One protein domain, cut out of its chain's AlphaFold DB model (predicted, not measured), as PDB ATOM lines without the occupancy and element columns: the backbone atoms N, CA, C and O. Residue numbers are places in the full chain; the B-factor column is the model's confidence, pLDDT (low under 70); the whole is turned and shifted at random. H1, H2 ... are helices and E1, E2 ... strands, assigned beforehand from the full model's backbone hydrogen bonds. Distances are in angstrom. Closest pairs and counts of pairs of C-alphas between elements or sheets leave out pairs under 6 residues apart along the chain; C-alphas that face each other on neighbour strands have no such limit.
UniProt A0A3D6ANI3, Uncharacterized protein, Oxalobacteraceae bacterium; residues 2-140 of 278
ATOM      1  N   TRP A   2     -13.474 -17.448 -19.519       70.44
ATOM      2  CA  TRP A   2     -14.843 -17.225 -19.053       70.44
ATOM      3  C   TRP A   2     -14.725 -16.386 -17.786       70.44
ATOM      4  O   TRP A   2     -14.272 -16.900 -16.767       70.44
ATOM      5  N   ASP A   3     -15.028 -15.094 -17.866       83.44
ATOM      6  CA  ASP A   3     -14.945 -14.212 -16.707       83.44
ATOM      7  C   ASP A   3     -16.314 -14.167 -16.023       83.44
ATOM      8  O   ASP A   3     -17.295 -13.652 -16.565       83.44
ATOM      9  N   SER A   4     -16.417 -14.819 -14.871       88.44
ATOM     10  CA  SER A   4     -17.572 -14.706 -13.986       88.44
ATOM     11  C   SER A   4     -17.073 -14.141 -12.675       88.44
ATOM     12  O   SER A   4     -16.209 -14.728 -12.028       88.44
ATOM     13  N   TRP A   5     -17.635 -13.008 -12.278       91.94
ATOM     14  CA  TRP A   5     -17.209 -12.292 -11.087       91.94
ATOM     15  C   TRP A   5     -18.408 -11.818 -10.288       91.94
ATOM     16  O   TRP A   5     -19.523 -11.669 -10.790       91.94
ATOM     17  N   THR A   6     -18.168 -11.574  -9.007       91.62
ATOM     18  CA  THR A   6     -19.118 -10.894  -8.135       91.62
ATOM     19  C   THR A   6     -18.440  -9.666  -7.551       91.62
ATOM     20  O   THR A   6     -17.354  -9.770  -6.988       91.62
ATOM     21  N   ARG A   7     -19.079  -8.506  -7.690       89.62
ATOM     22  CA  ARG A   7     -18.623  -7.231  -7.137       89.62
ATOM     23  C   ARG A   7     -19.592  -6.775  -6.060       89.62
ATOM     24  O   ARG A   7     -20.803  -6.893  -6.221       89.62
ATOM     25  N   TYR A   8     -19.054  -6.208  -4.993       85.44
ATOM     26  CA  TYR A   8     -19.834  -5.613  -3.918       85.44
ATOM     27  C   TYR A   8     -19.581  -4.107  -3.878       85.44
ATOM     28  O   TYR A   8     -18.444  -3.664  -4.043       85.44
ATOM     29  N   LYS A   9     -20.637  -3.324  -3.655       81.50
ATOM     30  CA  LYS A   9     -20.545  -1.916  -3.261       81.50
ATOM     31  C   LYS A   9     -20.904  -1.837  -1.787       81.50
ATOM     32  O   LYS A   9     -21.971  -2.306  -1.399       81.50
ATOM     33  N   PHE A  10     -20.029  -1.238  -0.994       80.00
ATOM     34  CA  PHE A  10     -20.246  -1.014   0.430       80.00
ATOM     35  C   PHE A  10     -20.540   0.463   0.696       80.00
ATOM     36  O   PHE A  10     -20.173   1.333  -0.095       80.00
ATOM     37  N   GLY A  11     -21.210   0.721   1.809       77.00
ATOM     38  CA  GLY A  11     -21.390   2.035   2.410       77.00
ATOM     39  C   GLY A  11     -21.314   1.914   3.923       77.00
ATOM     40  O   GLY A  11     -21.044   0.835   4.447       77.00
ATOM     41  N   GLU A  12     -21.574   3.008   4.625       78.19
ATOM     42  CA  GLU A  12     -21.556   3.044   6.084       78.19
ATOM     43  C   GLU A  12     -22.935   3.446   6.612       78.19
ATOM     44  O   GLU A  12     -23.538   4.408   6.136       78.19
ATOM     45  N   HIS A  13     -23.450   2.707   7.595       69.88
ATOM     46  CA  HIS A  13     -24.683   3.040   8.305       69.88
ATOM     47  C   HIS A  13     -24.460   2.861   9.806       69.88
ATOM     48  O   HIS A  13     -24.128   1.769  10.262       69.88
ATOM     49  N   LYS A  14     -24.639   3.939  10.586       80.94
ATOM     50  CA  LYS A  14     -24.403   3.958  12.046       80.94
ATOM     51  C   LYS A  14     -23.009   3.437  12.446       80.94
ATOM     52  O   LYS A  14     -22.884   2.679  13.405       80.94
ATOM     53  N   GLY A  15     -21.969   3.815  11.702       80.62
ATOM     54  CA  GLY A  15     -20.595   3.390  11.990       80.62
ATOM     55  C   GLY A  15     -20.261   1.955  11.577       80.62
ATOM     56  O   GLY A  15     -19.183   1.471  11.908       80.62
ATOM     57  N   GLN A  16     -21.174   1.242  10.904       77.19
ATOM     58  CA  GLN A  16     -20.968  -0.137  10.460       77.19
ATOM     59  C   GLN A  16     -20.960  -0.224   8.928       77.19
ATOM     60  O   GLN A  16     -21.810   0.401   8.280       77.19
ATOM     61  N   PRO A  17     -20.042  -1.008   8.327       77.31
ATOM     62  CA  PRO A  17     -20.055  -1.249   6.896       77.31
ATOM     63  C   PRO A  17     -21.286  -2.077   6.521       77.31
ATOM     64  O   PRO A  17     -21.540  -3.142   7.079       77.31
ATOM     65  N   VAL A  18     -22.039  -1.595   5.539       75.94
ATOM     66  CA  VAL A  18     -23.222  -2.265   4.996       75.94
ATOM     67  C   VAL A  18     -23.032  -2.514   3.506       75.94
ATOM     68  O   VAL A  18     -22.489  -1.678   2.780       75.94
ATOM     69  N   VAL A  19     -23.461  -3.683   3.031       74.56
ATOM     70  CA  VAL A  19     -23.456  -3.989   1.597       74.56
ATOM     71  C   VAL A  19     -24.604  -3.218   0.954       74.56
ATOM     72  O   VAL A  19     -25.767  -3.485   1.211       74.56
ATOM     73  N   LEU A  20     -24.294  -2.260   0.092       73.62
ATOM     74  CA  LEU A  20     -25.313  -1.501  -0.632       73.62
ATOM     75  C   LEU A  20     -25.775  -2.238  -1.888       73.62
ATOM     76  O   LEU A  20     -26.944  -2.165  -2.254       73.62
ATOM     77  N   LEU A  21     -24.862  -2.956  -2.548       81.50
ATOM     78  CA  LEU A  21     -25.132  -3.653  -3.802       81.50
ATOM     79  C   LEU A  21     -24.241  -4.884  -3.935       81.50
ATOM     80  O   LEU A  21     -23.039  -4.816  -3.682       81.50
ATOM     81  N   LYS A  22     -24.814  -5.981  -4.419       87.56
ATOM     82  CA  LYS A  22     -24.096  -7.147  -4.928       87.56
ATOM     83  C   LYS A  22     -24.396  -7.292  -6.416       87.56
ATOM     84  O   LYS A  22     -25.538  -7.484  -6.807       87.56
ATOM     85  N   GLU A  23     -23.374  -7.238  -7.254       90.62
ATOM     86  CA  GLU A  23     -23.467  -7.452  -8.696       90.62
ATOM     87  C   GLU A  23     -22.806  -8.781  -9.050       90.62
ATOM     88  O   GLU A  23     -21.620  -8.966  -8.807       90.62
ATOM     89  N   THR A  24     -23.563  -9.705  -9.631       92.12
ATOM     90  CA  THR A  24     -23.057 -10.980 -10.150       92.12
ATOM     91  C   THR A  24     -23.038 -10.918 -11.670       92.12
ATOM     92  O   THR A  24     -24.094 -10.758 -12.283       92.12
ATOM     93  N   HIS A  25     -21.860 -11.054 -12.274       93.06
ATOM     94  CA  HIS A  25     -21.660 -11.119 -13.716       93.06
ATOM     95  C   HIS A  25     -21.395 -12.555 -14.163       93.06
ATOM     96  O   HIS A  25     -20.621 -13.289 -13.548       93.06
ATOM     97  N   THR A  26     -22.009 -12.937 -15.276       93.44
ATOM     98  CA  THR A  26     -21.766 -14.220 -15.932       93.44
ATOM     99  C   THR A  26     -21.590 -13.977 -17.424       93.44
ATOM    100  O   THR A  26     -22.552 -13.599 -18.101       93.44
ATOM    101  N   SER A  27     -20.374 -14.187 -17.928       91.44
ATOM    102  CA  SER A  27     -20.070 -14.167 -19.363       91.44
ATOM    103  C   SER A  27     -20.183 -15.561 -19.984       91.44
ATOM    104  O   SER A  27     -20.074 -16.584 -19.304       91.44
ATOM    105  N   LYS A  28     -20.417 -15.600 -21.295       87.88
ATOM    106  CA  LYS A  28     -20.444 -16.817 -22.109       87.88
ATOM    107  C   LYS A  28     -19.397 -16.759 -23.220       87.88
ATOM    108  O   LYS A  28     -18.914 -15.692 -23.588       87.88
ATOM    109  N   ALA A  29     -19.089 -17.924 -23.792       86.88
ATOM    110  CA  ALA A  29     -18.124 -18.065 -24.884       86.88
ATOM    111  C   ALA A  29     -18.502 -17.292 -26.163       86.88
ATOM    112  O   ALA A  29     -17.622 -16.929 -26.934       86.88
ATOM    113  N   ASP A  30     -19.790 -17.015 -26.371       88.88
ATOM    114  CA  ASP A  30     -20.323 -16.249 -27.507       88.88
ATOM    115  C   ASP A  30     -20.225 -14.718 -27.322       88.88
ATOM    116  O   ASP A  30     -20.755 -13.961 -28.131       88.88
ATOM    117  N   GLY A  31     -19.568 -14.246 -26.254       86.00
ATOM    118  CA  GLY A  31     -19.432 -12.822 -25.928       86.00
ATOM    119  C   GLY A  31     -20.653 -12.218 -25.228       86.00
ATOM    120  O   GLY A  31     -20.628 -11.046 -24.851       86.00
ATOM    121  N   THR A  32     -21.712 -13.001 -25.011       91.38
ATOM    122  CA  THR A  32     -22.907 -12.541 -24.298       91.38
ATOM    123  C   THR A  32     -22.688 -12.540 -22.796       91.38
ATOM    124  O   THR A  32     -21.904 -13.324 -22.253       91.38
ATOM    125  N   TRP A  33     -23.409 -11.664 -22.096       92.94
ATOM    126  CA  TRP A  33     -23.344 -11.609 -20.641       92.94
ATOM    127  C   TRP A  33     -24.705 -11.418 -19.994       92.94
ATOM    128  O   TRP A  33     -25.637 -10.867 -20.581       92.94
ATOM    129  N   LYS A  34     -24.792 -11.857 -18.738       93.50
ATOM    130  CA  LYS A  34     -25.892 -11.556 -17.822       93.50
ATOM    131  C   LYS A  34     -25.347 -10.936 -16.545       93.50
ATOM    132  O   LYS A  34     -24.265 -11.298 -16.084       93.50
ATOM    133  N   LYS A  35     -26.107 -10.001 -15.984       92.44
ATOM    134  CA  LYS A  35     -25.852  -9.403 -14.677       92.44
ATOM    135  C   LYS A  35     -27.085  -9.525 -13.795       92.44
ATOM    136  O   LYS A  35     -28.209  -9.291 -14.244       92.44
ATOM    137  N   ARG A  36     -26.857  -9.877 -12.535       91.31
ATOM    138  CA  ARG A  36     -27.843  -9.800 -11.460       91.31
ATOM    139  C   ARG A  36     -27.348  -8.797 -10.433       91.31
ATOM    140  O   ARG A  36     -26.215  -8.904  -9.975       91.31
ATOM    141  N   PHE A  37     -28.199  -7.852 -10.087       86.81
ATOM    142  CA  PHE A  37     -27.944  -6.835  -9.081       86.81
ATOM    143  C   PHE A  37     -28.849  -7.149  -7.902       86.81
ATOM    144  O   PHE A  37     -30.058  -7.092  -8.060       86.81
ATOM    145  N   ASP A  38     -28.301  -7.518  -6.755       83.12
ATOM    146  CA  ASP A  38     -29.052  -7.717  -5.522       83.12
ATOM    147  C   ASP A  38     -28.762  -6.550  -4.573       83.12
ATOM    148  O   ASP A  38     -27.604  -6.311  -4.220       83.12
ATOM    149  N   HIS A  39     -29.793  -5.843  -4.110       71.75
ATOM    150  CA  HIS A  39     -29.659  -5.068  -2.881       71.75
ATOM    151  C   HIS A  39     -29.570  -6.028  -1.699       71.75
ATOM    152  O   HIS A  39     -30.470  -6.831  -1.457       71.75
ATOM    153  N   VAL A  40     -28.497  -5.904  -0.925       58.28
ATOM    154  CA  VAL A  40     -28.308  -6.643   0.326       58.28
ATOM    155  C   VAL A  40     -28.530  -5.659   1.476       58.28
ATOM    156  O   VAL A  40     -27.603  -5.314   2.182       58.28
ATOM    157  N   SER A  41     -29.760  -5.136   1.569       53.56
ATOM    158  CA  SER A  41     -30.273  -4.142   2.534       53.56
ATOM    159  C   SER A  41     -29.277  -3.516   3.530       53.56
ATOM    160  O   SER A  41     -28.904  -4.130   4.527       53.56
ATOM    161  N   ALA A  42     -29.112  -2.199   3.405       43.94
ATOM    162  CA  ALA A  42     -29.547  -1.272   4.448       43.94
ATOM    163  C   ALA A  42     -30.274  -0.123   3.735       43.94
ATOM    164  O   ALA A  42     -29.616   0.746   3.173       43.94
ATOM    165  N   ALA A  43     -31.609  -0.151   3.654       53.34
ATOM    166  CA  ALA A  43     -32.348   1.044   3.237       53.34
ATOM    167  C   ALA A  43     -31.964   2.172   4.208       53.34
ATOM    168  O   ALA A  43     -32.156   2.027   5.417       53.34
ATOM    169  N   VAL A  44     -31.317   3.227   3.708       51.38
ATOM    170  CA  VAL A  44     -30.718   4.266   4.556       51.38
ATOM    171  C   VAL A  44     -31.771   5.321   4.904       51.38
ATOM    172  O   VAL A  44     -31.750   5.864   6.009       51.38
ATOM    173  N   ALA A  45     -32.741   5.528   4.012       56.22
ATOM    174  CA  ALA A  45     -33.931   6.344   4.205       56.22
ATOM    175  C   ALA A  45     -35.215   5.631   3.714       56.22
ATOM    176  O   ALA A  45     -35.148   4.769   2.836       56.22
ATOM    177  N   PRO A  46     -36.407   6.003   4.234       55.69
ATOM    178  CA  PRO A  46     -37.699   5.440   3.811       55.69
ATOM    179  C   PRO A  46     -37.998   5.553   2.305       55.69
ATOM    180  O   PRO A  46     -38.774   4.761   1.773       55.69
ATOM    181  N   ASP A  47     -37.379   6.524   1.627       60.47
ATOM    182  CA  ASP A  47     -37.584   6.814   0.204       60.47
ATOM    183  C   ASP A  47     -36.524   6.197  -0.723       60.47
ATOM    184  O   ASP A  47     -36.616   6.353  -1.943       60.47
ATOM    185  N   ASP A  48     -35.535   5.481  -0.185       62.44
ATOM    186  CA  ASP A  48     -34.496   4.874  -1.015       62.44
ATOM    187  C   ASP A  48     -35.076   3.750  -1.878       62.44
ATOM    188  O   ASP A  48     -35.816   2.881  -1.405       62.44
ATOM    189  N   ALA A  49     -34.711   3.741  -3.160       63.69
ATOM    190  CA  ALA A  49     -35.006   2.625  -4.044       63.69
ATOM    191  C   ALA A  49     -34.176   1.405  -3.626       63.69
ATOM    192  O   ALA A  49     -32.947   1.458  -3.586       63.69
ATOM    193  N   SER A  50     -34.843   0.292  -3.325       70.19
ATOM    194  CA  SER A  50     -34.190  -0.942  -2.886       70.19
ATOM    195  C   SER A  50     -34.760  -2.132  -3.643       70.19
ATOM    196  O   SER A  50     -35.976  -2.297  -3.708       70.19
ATOM    197  N   GLY A  51     -33.908  -2.995  -4.190       77.75
ATOM    198  CA  GLY A  51     -34.407  -4.135  -4.949       77.75
ATOM    199  C   GLY A  51     -33.354  -5.008  -5.613       77.75
ATOM    200  O   GLY A  51     -32.152  -4.817  -5.471       77.75
ATOM    201  N   VAL A  52     -33.834  -5.997  -6.351       86.00
ATOM    202  CA  VAL A  52     -33.066  -6.866  -7.227       86.00
ATOM    203  C   VAL A  52     -33.353  -6.474  -8.673       86.00
ATOM    204  O   VAL A  52     -34.510  -6.319  -9.048       86.00
ATOM    205  N   ALA A  53     -32.332  -6.368  -9.513       90.19
ATOM    206  CA  ALA A  53     -32.497  -6.151 -10.946       90.19
ATOM    207  C   ALA A  53     -31.753  -7.205 -11.770       90.19
ATOM    208  O   ALA A  53     -30.753  -7.785 -11.338       90.19
ATOM    209  N   LYS A  54     -32.234  -7.444 -12.990       93.00
ATOM    210  CA  LYS A  54     -31.587  -8.307 -13.984       93.00
ATOM    211  C   LYS A  54     -31.281  -7.509 -15.238       93.00
ATOM    212  O   LYS A  54     -32.091  -6.690 -15.668       93.00
ATOM    213  N   ALA A  55     -30.130  -7.783 -15.841       92.75
ATOM    214  CA  ALA A  55     -29.734  -7.198 -17.111       92.75
ATOM    215  C   ALA A  55     -28.942  -8.176 -17.988       92.75
ATOM    216  O   ALA A  55     -28.339  -9.127 -17.483       92.75
ATOM    217  N   ASP A  56     -28.906  -7.918 -19.294       92.44
ATOM    218  CA  ASP A  56     -28.065  -8.646 -20.246       92.44
ATOM    219  C   ASP A  56     -27.418  -7.732 -21.299       92.44
ATOM    220  O   ASP A  56     -27.761  -6.555 -21.432       92.44
ATOM    221  N   SER A  57     -26.460  -8.299 -22.034       89.50
ATOM    222  CA  SER A  57     -25.625  -7.604 -23.017       89.50
ATOM    223  C   SER A  57     -26.363  -6.951 -24.174       89.50
ATOM    224  O   SER A  57     -25.828  -6.021 -24.770       89.50
ATOM    225  N   TYR A  58     -27.558  -7.431 -24.512       90.38
ATOM    226  CA  TYR A  58     -28.305  -6.960 -25.674       90.38
ATOM    227  C   TYR A  58     -29.498  -6.101 -25.284       90.38
ATOM    228  O   TYR A  58     -29.812  -5.126 -25.962       90.38
ATOM    229  N   LYS A  59     -30.179  -6.468 -24.198       92.31
ATOM    230  CA  LYS A  59     -31.421  -5.834 -23.760       92.31
ATOM    231  C   LYS A  59     -31.201  -4.791 -22.669       92.31
ATOM    232  O   LYS A  59     -32.113  -4.015 -22.393       92.31
ATOM    233  N   GLY A  60     -30.016  -4.749 -22.059       93.25
ATOM    234  CA  GLY A  60     -29.787  -3.934 -20.873       93.25
ATOM    235  C   GLY A  60     -30.644  -4.435 -19.710       93.25
ATOM    236  O   GLY A  60     -30.733  -5.646 -19.516       93.25
ATOM    237  N   VAL A  61     -31.256  -3.547 -18.923       92.12
ATOM    238  CA  VAL A  61     -32.128  -3.913 -17.794       92.12
ATOM    239  C   VAL A  61     -33.414  -4.569 -18.306       92.12
ATOM    240  O   VAL A  61     -34.123  -4.010 -19.137       92.12
ATOM    241  N   THR A  62     -33.738  -5.753 -17.791       91.75
ATOM    242  CA  THR A  62     -34.908  -6.543 -18.216       91.75
ATOM    243  C   THR A  62     -35.959  -6.701 -17.123       91.75
ATOM    244  O   THR A  62     -37.144  -6.831 -17.429       91.75
ATOM    245  N   GLU A  63     -35.547  -6.661 -15.857       92.88
ATOM    246  CA  GLU A  63     -36.430  -6.791 -14.699       92.88
ATOM    247  C   GLU A  63     -35.882  -5.968 -13.531       92.88
ATOM    248  O   GLU A  63     -34.673  -5.970 -13.289       92.88
ATOM    249  N   ILE A  64     -36.773  -5.310 -12.789       90.50
ATOM    250  CA  ILE A  64     -36.500  -4.684 -11.491       90.50
ATOM    251  C   ILE A  64     -37.570  -5.164 -10.507       90.50
ATOM    252  O   ILE A  64     -38.759  -5.074 -10.789       90.50
ATOM    253  N   TYR A  65     -37.164  -5.675  -9.354       85.94
ATOM    254  CA  TYR A  65     -38.024  -6.173  -8.282       85.94
ATOM    255  C   TYR A  65     -37.637  -5.508  -6.965       85.94
ATOM    256  O   TYR A  65     -36.461  -5.513  -6.631       85.94
ATOM    257  N   GLY A  66     -38.581  -4.999  -6.178       71.62
ATOM    258  CA  GLY A  66     -38.290  -4.446  -4.847       71.62
ATOM    259  C   GLY A  66     -38.909  -3.074  -4.598       71.62
ATOM    260  O   GLY A  66     -39.461  -2.454  -5.506       71.62
ATOM    261  N   SER A  67     -38.869  -2.632  -3.340       62.97
ATOM    262  CA  SER A  67     -39.563  -1.434  -2.863       62.97
ATOM    263  C   SER A  67     -39.005  -0.128  -3.446       62.97
ATOM    264  O   SER A  67     -37.795   0.060  -3.573       62.97
ATOM    265  N   ASN A  68     -39.934   0.782  -3.758       69.06
ATOM    266  CA  ASN A  68     -39.765   2.173  -4.209       69.06
ATOM    267  C   ASN A  68     -39.379   2.419  -5.684       69.06
ATOM    268  O   ASN A  68     -39.456   3.566  -6.132       69.06
ATOM    269  N   TYR A  69     -39.065   1.396  -6.489       79.12
ATOM    270  CA  TYR A  69     -39.098   1.566  -7.952       79.12
ATOM    271  C   TYR A  69     -40.550   1.691  -8.419       79.12
ATOM    272  O   TYR A  69     -41.393   0.878  -8.054       79.12
ATOM    273  N   GLY A  70     -40.848   2.707  -9.230       82.56
ATOM    274  CA  GLY A  70     -42.203   2.921  -9.748       82.56
ATOM    275  C   GLY A  70     -43.174   3.525  -8.741       82.56
ATOM    276  O   GLY A  70     -44.376   3.409  -8.930       82.56
ATOM    277  N   LYS A  71     -42.679   4.221  -7.709       85.12
ATOM    278  CA  LYS A  71     -43.500   4.898  -6.688       85.12
ATOM    279  C   LYS A  71     -44.610   5.792  -7.266       85.12
ATOM    280  O   LYS A  71     -45.669   5.907  -6.665       85.12
ATOM    281  N   LEU A  72     -44.395   6.425  -8.423       88.19
ATOM    282  CA  LEU A  72     -45.427   7.252  -9.069       88.19
ATOM    283  C   LEU A  72     -46.569   6.414  -9.658       88.19
ATOM    284  O   LEU A  72     -47.682   6.916  -9.798       88.19
ATOM    285  N   ASP A  73     -46.315   5.144  -9.959       89.44
ATOM    286  CA  ASP A  73     -47.319   4.192 -10.430       89.44
ATOM    287  C   ASP A  73     -48.132   3.626  -9.257       89.44
ATOM    288  O   ASP A  73     -49.233   3.110  -9.457       89.44
ATOM    289  N   ASP A  74     -47.629   3.733  -8.026       84.88
ATOM    290  CA  ASP A  74     -48.300   3.325  -6.787       84.88
ATOM    291  C   ASP A  74     -49.249   4.435  -6.302       84.88
ATOM    292  O   ASP A  74     -49.083   5.042  -5.245       84.88
ATOM    293  N   ASN A  75     -50.256   4.739  -7.118       84.88
ATOM    294  CA  ASN A  75     -51.254   5.771  -6.851       84.88
ATOM    295  C   ASN A  75     -52.671   5.188  -6.787       84.88
ATOM    296  O   ASN A  75     -52.919   4.067  -7.225       84.88
ATOM    297  N   ALA A  76     -53.623   5.971  -6.272       81.75
ATOM    298  CA  ALA A  76     -55.009   5.534  -6.084       81.75
ATOM    299  C   ALA A  76     -55.681   5.024  -7.367       81.75
ATOM    300  O   ALA A  76     -56.578   4.194  -7.281       81.75
ATOM    301  N   ALA A  77     -55.247   5.488  -8.544       82.12
ATOM    302  CA  ALA A  77     -55.792   5.000  -9.797       82.12
ATOM    303  C   ALA A  77     -55.307   3.588 -10.131       82.12
ATOM    304  O   ALA A  77     -56.038   2.897 -10.823       82.12
ATOM    305  N   ASN A  78     -54.131   3.145  -9.658       82.50
ATOM    306  CA  ASN A  78     -53.547   1.835  -9.986       82.50
ATOM    307  C   ASN A  78     -53.474   0.834  -8.833       82.50
ATOM    308  O   ASN A  78     -53.199  -0.344  -9.064       82.50
ATOM    309  N   THR A  79     -53.624   1.285  -7.592       77.88
ATOM    310  CA  THR A  79     -53.432   0.425  -6.427       77.88
ATOM    311  C   THR A  79     -54.571  -0.579  -6.308       77.88
ATOM    312  O   THR A  79     -55.651  -0.267  -5.820       77.88
ATOM    313  N   VAL A  80     -54.289  -1.825  -6.687       75.81
ATOM    314  CA  VAL A  80     -55.159  -2.967  -6.403       75.81
ATOM    315  C   VAL A  80     -54.661  -3.642  -5.129       75.81
ATOM    316  O   VAL A  80     -53.608  -4.283  -5.121       75.81
ATOM    317  N   LEU A  81     -55.405  -3.471  -4.036       75.75
ATOM    318  CA  LEU A  81     -55.097  -4.119  -2.763       75.75
ATOM    319  C   LEU A  81     -55.383  -5.618  -2.849       75.75
ATOM    320  O   LEU A  81     -56.370  -6.043  -3.453       75.75
ATOM    321  N   ASN A  82     -54.533  -6.419  -2.213       71.62
ATOM    322  CA  ASN A  82     -54.735  -7.856  -2.108       71.62
ATOM    323  C   ASN A  82     -55.838  -8.210  -1.093       71.62
ATOM    324  O   ASN A  82     -56.385  -7.350  -0.397       71.62
ATOM    325  N   VAL A  83     -56.127  -9.505  -0.962       69.81
ATOM    326  CA  VAL A  83     -57.124 -10.046  -0.015       69.81
ATOM    327  C   VAL A  83     -56.884  -9.681   1.457       69.81
ATOM    328  O   VAL A  83     -57.826  -9.698   2.246       69.81
ATOM    329  N   PHE A  84     -55.654  -9.327   1.832       73.06
ATOM    330  CA  PHE A  84     -55.268  -8.884   3.176       73.06
ATOM    331  C   PHE A  84     -55.263  -7.357   3.315       73.06
ATOM    332  O   PHE A  84     -54.703  -6.829   4.273       73.06
ATOM    333  N   ASN A  85     -55.850  -6.641   2.352       74.25
ATOM    334  CA  ASN A  85     -55.862  -5.182   2.290       74.25
ATOM    335  C   ASN A  85     -54.450  -4.560   2.282       74.25
ATOM    336  O   ASN A  85     -54.240  -3.462   2.792       74.25
ATOM    337  N   SER A  86     -53.475  -5.276   1.718       71.69
ATOM    338  CA  SER A  86     -52.097  -4.809   1.554       71.69
ATOM    339  C   SER A  86     -51.698  -4.780   0.083       71.69
ATOM    340  O   SER A  86     -52.267  -5.475  -0.759       71.69
ATOM    341  N   TRP A  87     -50.715  -3.951  -0.245       71.19
ATOM    342  CA  TRP A  87     -50.091  -3.968  -1.558       71.19
ATOM    343  C   TRP A  87     -48.857  -4.871  -1.504       71.19
ATOM    344  O   TRP A  87     -47.997  -4.708  -0.637       71.19
ATOM    345  N   SER A  88     -48.799  -5.866  -2.390       63.38
ATOM    346  CA  SER A  88     -47.645  -6.754  -2.519       63.38
ATOM    347  C   SER A  88     -46.649  -6.130  -3.495       63.38
ATOM    348  O   SER A  88     -47.039  -5.656  -4.561       63.38
ATOM    349  N   GLY A  89     -45.368  -6.106  -3.112       65.69
ATOM    350  CA  GLY A  89     -44.309  -5.464  -3.889       65.69
ATOM    351  C   GLY A  89     -44.340  -5.821  -5.377       65.69
ATOM    352  O   GLY A  89     -44.610  -6.961  -5.761       65.69
ATOM    353  N   ALA A  90     -44.044  -4.834  -6.218       81.38
ATOM    354  CA  ALA A  90     -44.108  -4.971  -7.662       81.38
ATOM    355  C   ALA A  90     -42.797  -5.472  -8.287       81.38
ATOM    356  O   ALA A  90     -41.693  -5.208  -7.808       81.38
ATOM    357  N   SER A  91     -42.926  -6.176  -9.415       89.88
ATOM    358  CA  SER A  91     -41.831  -6.344 -10.382       89.88
ATOM    359  C   SER A  91     -42.127  -5.515 -11.629       89.88
ATOM    360  O   SER A  91     -43.241  -5.578 -12.146       89.88
ATOM    361  N   TYR A  92     -41.143  -4.791 -12.147       92.81
ATOM    362  CA  TYR A  92     -41.220  -4.066 -13.409       92.81
ATOM    363  C   TYR A  92     -40.413  -4.782 -14.485       92.81
ATOM    364  O   TYR A  92     -39.278  -5.194 -14.257       92.81
ATOM    365  N   PHE A  93     -41.004  -4.887 -15.669       93.81
ATOM    366  CA  PHE A  93     -40.387  -5.403 -16.886       93.81
ATOM    367  C   PHE A  93     -40.489  -4.346 -17.978       93.81
ATOM    368  O   PHE A  93     -41.473  -3.609 -18.030       93.81
ATOM    369  N   PHE A  94     -39.521  -4.299 -18.886       93.12
ATOM    370  CA  PHE A  94     -39.527  -3.345 -19.994       93.12
ATOM    371  C   PHE A  94     -39.953  -4.035 -21.286       93.12
ATOM    372  O   PHE A  94     -39.382  -5.052 -21.674       93.12
ATOM    373  N   THR A  95     -40.965  -3.486 -21.954       91.69
ATOM    374  CA  THR A  95     -41.561  -4.099 -23.156       91.69
ATOM    375  C   THR A  95     -40.752  -3.825 -24.424       91.69
ATOM    376  O   THR A  95     -40.913  -4.522 -25.425       91.69
ATOM    377  N   LYS A  96     -39.888  -2.803 -24.390       91.69
ATOM    378  CA  LYS A  96     -39.073  -2.337 -25.519       91.69
ATOM    379  C   LYS A  96     -37.613  -2.146 -25.092       91.69
ATOM    380  O   LYS A  96     -37.230  -1.034 -24.736       91.69
ATOM    381  N   PRO A  97     -36.800  -3.214 -25.094       88.56
ATOM    382  CA  PRO A  97     -35.357  -3.083 -24.921       88.56
ATOM    383  C   PRO A  97     -34.702  -2.379 -26.133       88.56
ATOM    384  O   PRO A  97     -35.272  -2.407 -27.227       88.56
ATOM    385  N   PRO A  98     -33.493  -1.806 -25.979       94.44
ATOM    386  CA  PRO A  98     -32.653  -1.856 -24.783       94.44
ATOM    387  C   PRO A  98     -33.009  -0.799 -23.728       94.44
ATOM    388  O   PRO A  98     -33.389   0.321 -24.061       94.44
ATOM    389  N   VAL A  99     -32.812  -1.138 -22.450       93.88
ATOM    390  CA  VAL A  99     -32.933  -0.197 -21.322       93.88
ATOM    391  C   VAL A  99     -31.581  -0.054 -20.615       93.88
ATOM    392  O   VAL A  99     -31.021  -1.053 -20.164       93.88
ATOM    393  N   PRO A 100     -31.003   1.153 -20.511       93.25
ATOM    394  CA  PRO A 100     -29.654   1.333 -19.986       93.25
ATOM    395  C   PRO A 100     -29.565   1.044 -18.481       93.25
ATOM    396  O   PRO A 100     -30.504   1.290 -17.725       93.25
ATOM    397  N   LEU A 101     -28.386   0.603 -18.024       88.31
ATOM    398  CA  LEU A 101     -28.109   0.363 -16.598       88.31
ATOM    399  C   LEU A 101     -28.264   1.624 -15.731       88.31
ATOM    400  O   LEU A 101     -28.532   1.494 -14.542       88.31
ATOM    401  N   ALA A 102     -28.171   2.823 -16.321       88.06
ATOM    402  CA  ALA A 102     -28.395   4.104 -15.640       88.06
ATOM    403  C   ALA A 102     -29.773   4.197 -14.954       88.06
ATOM    404  O   ALA A 102     -29.935   4.935 -13.987       88.06
ATOM    405  N   VAL A 103     -30.759   3.413 -15.404       88.12
ATOM    406  CA  VAL A 103     -32.070   3.297 -14.745       88.12
ATOM    407  C   VAL A 103     -31.960   2.776 -13.304       88.12
ATOM    408  O   VAL A 103     -32.785   3.123 -12.466       88.12
ATOM    409  N   LEU A 104     -30.931   1.980 -12.997       84.94
ATOM    410  CA  LEU A 104     -30.667   1.478 -11.645       84.94
ATOM    411  C   LEU A 104     -30.008   2.530 -10.738       84.94
ATOM    412  O   LEU A 104     -30.029   2.395  -9.520       84.94
ATOM    413  N   GLU A 105     -29.403   3.564 -11.325       80.19
ATOM    414  CA  GLU A 105     -28.748   4.659 -10.598       80.19
ATOM    415  C   GLU A 105     -29.702   5.838 -10.376       80.19
ATOM    416  O   GLU A 105     -29.623   6.522  -9.359       80.19
ATOM    417  N   ASN A 106     -30.628   6.054 -11.314       84.44
ATOM    418  CA  ASN A 106     -31.680   7.058 -11.226       84.44
ATOM    419  C   ASN A 106     -33.056   6.401 -11.456       84.44
ATOM    420  O   ASN A 106     -33.504   6.300 -12.604       84.44
ATOM    421  N   PRO A 107     -33.755   5.999 -10.376       83.19
ATOM    422  CA  PRO A 107     -35.037   5.303 -10.462       83.19
ATOM    423  C   PRO A 107     -36.119   6.050 -11.248       83.19
ATOM    424  O   PRO A 107     -36.998   5.414 -11.817       83.19
ATOM    425  N   ASN A 108     -36.055   7.383 -11.346       87.25
ATOM    426  CA  ASN A 108     -37.025   8.163 -12.123       87.25
ATOM    427  C   ASN A 108     -36.922   7.915 -13.636       87.25
ATOM    428  O   ASN A 108     -37.875   8.172 -14.371       87.25
ATOM    429  N   LEU A 109     -35.796   7.388 -14.122       91.12
ATOM    430  CA  LEU A 109     -35.635   7.081 -15.540       91.12
ATOM    431  C   LEU A 109     -36.541   5.935 -16.001       91.12
ATOM    432  O   LEU A 109     -36.841   5.884 -17.191       91.12
ATOM    433  N   ILE A 110     -37.038   5.064 -15.105       91.38
ATOM    434  CA  ILE A 110     -37.978   3.988 -15.483       91.38
ATOM    435  C   ILE A 110     -39.208   4.537 -16.214       91.38
ATOM    436  O   ILE A 110     -39.753   3.865 -17.088       91.38
ATOM    437  N   TYR A 111     -39.639   5.757 -15.870       93.69
ATOM    438  CA  TYR A 111     -40.863   6.349 -16.393       93.69
ATOM    439  C   TYR A 111     -40.736   6.730 -17.861       93.69
ATOM    440  O   TYR A 111     -41.740   6.756 -18.556       93.69
ATOM    441  N   GLN A 112     -39.520   6.938 -18.369       95.94
ATOM    442  CA  GLN A 112     -39.280   7.230 -19.785       95.94
ATOM    443  C   GLN A 112     -39.533   6.015 -20.690       95.94
ATOM    444  O   GLN A 112     -39.600   6.158 -21.910       95.94
ATOM    445  N   TYR A 113     -39.689   4.824 -20.107       95.31
ATOM    446  CA  TYR A 113     -39.873   3.573 -20.828       95.31
ATOM    447  C   TYR A 113     -41.295   3.037 -20.656       95.31
ATOM    448  O   TYR A 113     -41.928   3.166 -19.603       95.31
ATOM    449  N   GLU A 114     -41.780   2.380 -21.709       95.50
ATOM    450  CA  GLU A 114     -42.953   1.520 -21.605       95.50
ATOM    451  C   GLU A 114     -42.594   0.311 -20.732       95.50
ATOM    452  O   GLU A 114     -41.585  -0.370 -20.955       95.50
ATOM    453  N   ARG A 115     -43.407   0.075 -19.706       94.19
ATOM    454  CA  ARG A 115     -43.119  -0.908 -18.665       94.19
ATOM    455  C   ARG A 115     -44.375  -1.668 -18.275       94.19
ATOM    456  O   ARG A 115     -45.477  -1.121 -18.234       94.19
ATOM    457  N   ARG A 116     -44.182  -2.946 -17.977       94.25
ATOM    458  CA  ARG A 116     -45.184  -3.833 -17.402       94.25
ATOM    459  C   ARG A 116     -44.904  -3.984 -15.916       94.25
ATOM    460  O   ARG A 116     -43.832  -4.471 -15.557       94.25
ATOM    461  N   ARG A 117     -45.869  -3.640 -15.069       93.19
ATOM    462  CA  ARG A 117     -45.835  -3.950 -13.635       93.19
ATOM    463  C   ARG A 117     -46.496  -5.300 -13.390       93.19
ATOM    464  O   ARG A 117     -47.507  -5.604 -14.014       93.19
ATOM    465  N   ARG A 118     -45.922  -6.107 -12.504       91.50
ATOM    466  CA  ARG A 118     -46.472  -7.375 -12.015       91.50
ATOM    467  C   ARG A 118     -46.699  -7.281 -10.511       91.50
ATOM    468  O   ARG A 118     -45.736  -7.026  -9.788       91.50
ATOM    469  N   THR A 119     -47.913  -7.571 -10.059       87.25
ATOM    470  CA  THR A 119     -48.289  -7.680  -8.639       87.25
ATOM    471  C   THR A 119     -49.054  -8.980  -8.377       87.25
ATOM    472  O   THR A 119     -49.626  -9.573  -9.294       87.25
ATOM    473  N   TYR A 120     -49.057  -9.444  -7.124       85.06
ATOM    474  CA  TYR A 120     -49.811 -10.630  -6.698       85.06
ATOM    475  C   TYR A 120     -51.045 -10.199  -5.908       85.06
ATOM    476  O   TYR A 120     -50.922  -9.674  -4.798       85.06
ATOM    477  N   VAL A 121     -52.237 -10.426  -6.463       79.38
ATOM    478  CA  VAL A 121     -53.496  -9.917  -5.880       79.38
ATOM    479  C   VAL A 121     -54.098 -10.855  -4.832       79.38
ATOM    480  O   VAL A 121     -54.826 -10.408  -3.954       79.38
ATOM    481  N   ASP A 122     -53.755 -12.140  -4.857       76.06
ATOM    482  CA  ASP A 122     -54.104 -13.109  -3.806       76.06
ATOM    483  C   ASP A 122     -52.886 -13.537  -2.968       76.06
ATOM    484  O   ASP A 122     -52.973 -14.445  -2.147       76.06
ATOM    485  N   GLY A 123     -51.747 -12.876  -3.188       71.56
ATOM    486  CA  GLY A 123     -50.478 -13.169  -2.535       71.56
ATOM    487  C   GLY A 123     -49.677 -14.320  -3.147       71.56
ATOM    488  O   GLY A 123     -48.515 -14.458  -2.773       71.56
ATOM    489  N   GLN A 124     -50.224 -15.116  -4.081       73.94
ATOM    490  CA  GLN A 124     -49.512 -16.307  -4.565       73.94
ATOM    491  C   GLN A 124     -49.773 -16.709  -6.025       73.94
ATOM    492  O   GLN A 124     -48.812 -16.986  -6.741       73.94
ATOM    493  N   HIS A 125     -51.023 -16.763  -6.482       82.00
ATOM    494  CA  HIS A 125     -51.383 -17.424  -7.744       82.00
ATOM    495  C   HIS A 125     -51.959 -16.461  -8.778       82.00
ATOM    496  O   HIS A 125     -51.580 -16.500  -9.953       82.00
ATOM    497  N   ILE A 126     -52.855 -15.568  -8.356       85.56
ATOM    498  CA  ILE A 126     -53.425 -14.569  -9.248       85.56
ATOM    499  C   ILE A 126     -52.432 -13.422  -9.379       85.56
ATOM    500  O   ILE A 126     -52.129 -12.688  -8.434       85.56
ATOM    501  N   THR A 127     -51.953 -13.260 -10.603       88.88
ATOM    502  CA  THR A 127     -51.033 -12.197 -10.976       88.88
ATOM    503  C   THR A 127     -51.784 -11.121 -11.745       88.88
ATOM    504  O   THR A 127     -52.536 -11.426 -12.671       88.88
ATOM    505  N   LEU A 128     -51.567  -9.863 -11.372       90.44
ATOM    506  CA  LEU A 128     -52.009  -8.694 -12.116       90.44
ATOM    507  C   LEU A 128     -50.819  -8.134 -12.899       90.44
ATOM    508  O   LEU A 128     -49.776  -7.814 -12.329       90.44
ATOM    509  N   PHE A 129     -50.994  -8.021 -14.212       93.25
ATOM    510  CA  PHE A 129     -50.071  -7.345 -15.109       93.25
ATOM    511  C   PHE A 129     -50.661  -6.033 -15.595       93.25
ATOM    512  O   PHE A 129     -51.751  -6.011 -16.163       93.25
ATOM    513  N   GLU A 130     -49.913  -4.953 -15.430       93.75
ATOM    514  CA  GLU A 130     -50.348  -3.607 -15.782       93.75
ATOM    515  C   GLU A 130     -49.408  -2.995 -16.807       93.75
ATOM    516  O   GLU A 130     -48.192  -3.072 -16.635       93.75
ATOM    517  N   LEU A 131     -49.953  -2.379 -17.856       95.06
ATOM    518  CA  LEU A 131     -49.159  -1.681 -18.868       95.06
ATOM    519  C   LEU A 131     -49.136  -0.177 -18.615       95.06
ATOM    520  O   LEU A 131     -50.187   0.461 -18.656       95.06
ATOM    521  N   PHE A 132     -47.940   0.388 -18.489       94.62
ATOM    522  CA  PHE A 132     -47.698   1.826 -18.450       94.62
ATOM    523  C   PHE A 132     -46.952   2.239 -19.714       94.62
ATOM    524  O   PHE A 132     -45.901   1.669 -20.027       94.62
ATOM    525  N   LYS A 133     -47.470   3.228 -20.452       94.69
ATOM    526  CA  LYS A 133     -46.702   3.828 -21.547       94.69
ATOM    527  C   LYS A 133     -45.576   4.699 -20.990       94.69
ATOM    528  O   LYS A 133     -45.544   5.048 -19.807       94.69
ATOM    529  N   ALA A 134     -44.635   5.035 -21.867       95.19
ATOM    530  CA  ALA A 134     -43.604   6.011 -21.551       95.19
ATOM    531  C   ALA A 134     -44.250   7.331 -21.100       95.19
ATOM    532  O   ALA A 134     -45.170   7.831 -21.744       95.19
ATOM    533  N   ASN A 135     -43.738   7.876 -20.003       95.62
ATOM    534  CA  ASN A 135     -44.160   9.096 -19.320       95.62
ATOM    535  C   ASN A 135     -45.588   9.070 -18.749       95.62
ATOM    536  O   ASN A 135     -46.121  10.115 -18.392       95.62
ATOM    537  N   GLU A 136     -46.204   7.892 -18.631       94.75
ATOM    538  CA  GLU A 136     -47.506   7.729 -17.983       94.75
ATOM    539  C   GLU A 136     -47.368   7.058 -16.620       94.75
ATOM    540  O   GLU A 136     -46.549   6.156 -16.450       94.75
ATOM    541  N   HIS A 137     -48.226   7.454 -15.681       93.19
ATOM    542  CA  HIS A 137     -48.324   6.876 -14.333       93.19
ATOM    543  C   HIS A 137     -49.677   6.217 -14.078       93.19
ATOM    544  O   HIS A 137     -50.010   5.894 -12.945       93.19
ATOM    545  N   ILE A 138     -50.489   6.050 -15.116       93.00
ATOM    546  CA  ILE A 138     -51.789   5.390 -15.056       93.00
ATOM    547  C   ILE A 138     -51.714   4.197 -15.996       93.00
ATOM    548  O   ILE A 138     -51.295   4.344 -17.148       93.00
ATOM    549  N   SER A 139     -52.075   3.013 -15.505       93.44
ATOM    550  CA  SER A 139     -52.059   1.819 -16.341       93.44
ATOM    551  C   SER A 139     -53.164   1.891 -17.393       93.44
ATOM    552  O   SER A 139     -54.279   2.309 -17.108       93.44
ATOM    553  N   ARG A 140     -52.858   1.493 -18.632       92.00
ATOM    554  CA  ARG A 140     -53.827   1.467 -19.748       92.00
ATOM    555  C   ARG A 140     -54.569   0.148 -19.847       92.00
ATOM    556  O   ARG A 140     -55.733   0.107 -20.235       92.00
TER     557      ARG A 140
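AT A GLANCE: This is residues 2 to 140 of the 278 residues of an uncharacterized protein of Oxalobacteraceae bacterium (UniProt A0A3D6ANI3). One long, twisted wall of eight antiparallel strands makes the domain, laid side by side in chain order from the long hairpin E1 and E2 to the hairpin E7 and E8. The short helix H1 packs on one face of this sheet near E4 and E5, the short H2 follows it in the chain, and long loops lie between E3 and E4 and between E5 and E6. The printed part has 139 residues; along the chain come E1 to E6, H1, H2, E7 and E8. The class is mostly strand, with under half of the residues in named elements. The whole is compact, with a radius of gyration of the C-alphas of 16.2 A and spans of 45 by 43 by 29 A.

HOW THE PARTS SIT: The sheet runs E1, residues 4 to 13, E2, 16 to 27, E3, 33 to 38, E4, 52 to 56, E5, 60 to 65, E6, 91 to 94, E7, 115 to 120, and E8, 126 to 132. E1 and E8 are its edge strands, and from edge to edge the strands' lines turn by 96 degrees. E1 to E6 form a meander, each strand the antiparallel neighbour of the one before. Within hydrogen-bond range are N 7 and O 23 of the hairpin E1 and E2, 2.8 A, N 24 and O 36 of E2 and E3, 2.8 A, N 35 and O 55 of E3 and E4, 2.8 A, N 54 and O 63 of E4 and E5, 2.9 A, N 64 and O 92 of E5 and E6, 2.9 A, N 93 and O 116 of E6 and E7, 2.9 A, and N 117 and O 130 of the hairpin E7 and E8, 2.9 A. E1 and E8 are apart. H1, residues 101 to 104, is on the sheet at a height of 8.7 A; its closest C-alpha pair with E5 is Leu 101 and Val 61, 6.0 A. H2, residues 107 to 112, only grazes the sheet, with residues 110 to 111. H1 and H2 only just touch, and only at the corner, with 3 pairs of C-alphas within 8 A; the closest are those of Val 103 and Leu 109, 5.3 A. In H2, 0 of 2 O i to N i+4 pairs but 3 of 3 O i to N i+3 pairs are within range; H1 is too short for an O i to N i+4 pair.

IN THESE COORDINATES: E1 begins at C-alpha 4 (-17.572, -14.706, -13.986) and is 29.4 A long; E2 is 33.0 A. E8, 19.7 A, ends at C-alpha 132 (-47.698, 1.826, -18.450).

THE WHOLE: The C-alphas of Ala 29 and Asn 85 are the two farthest apart, 48.3 A. The printed part has no cut. The links E3 to E4, 13 residues, and E5 to E6, 25 residues, are long. Mean pLDDT of the printed part is 83.4; under 70 are residues 13, 40 to 49, 67 to 68, 83 and 88 to 89.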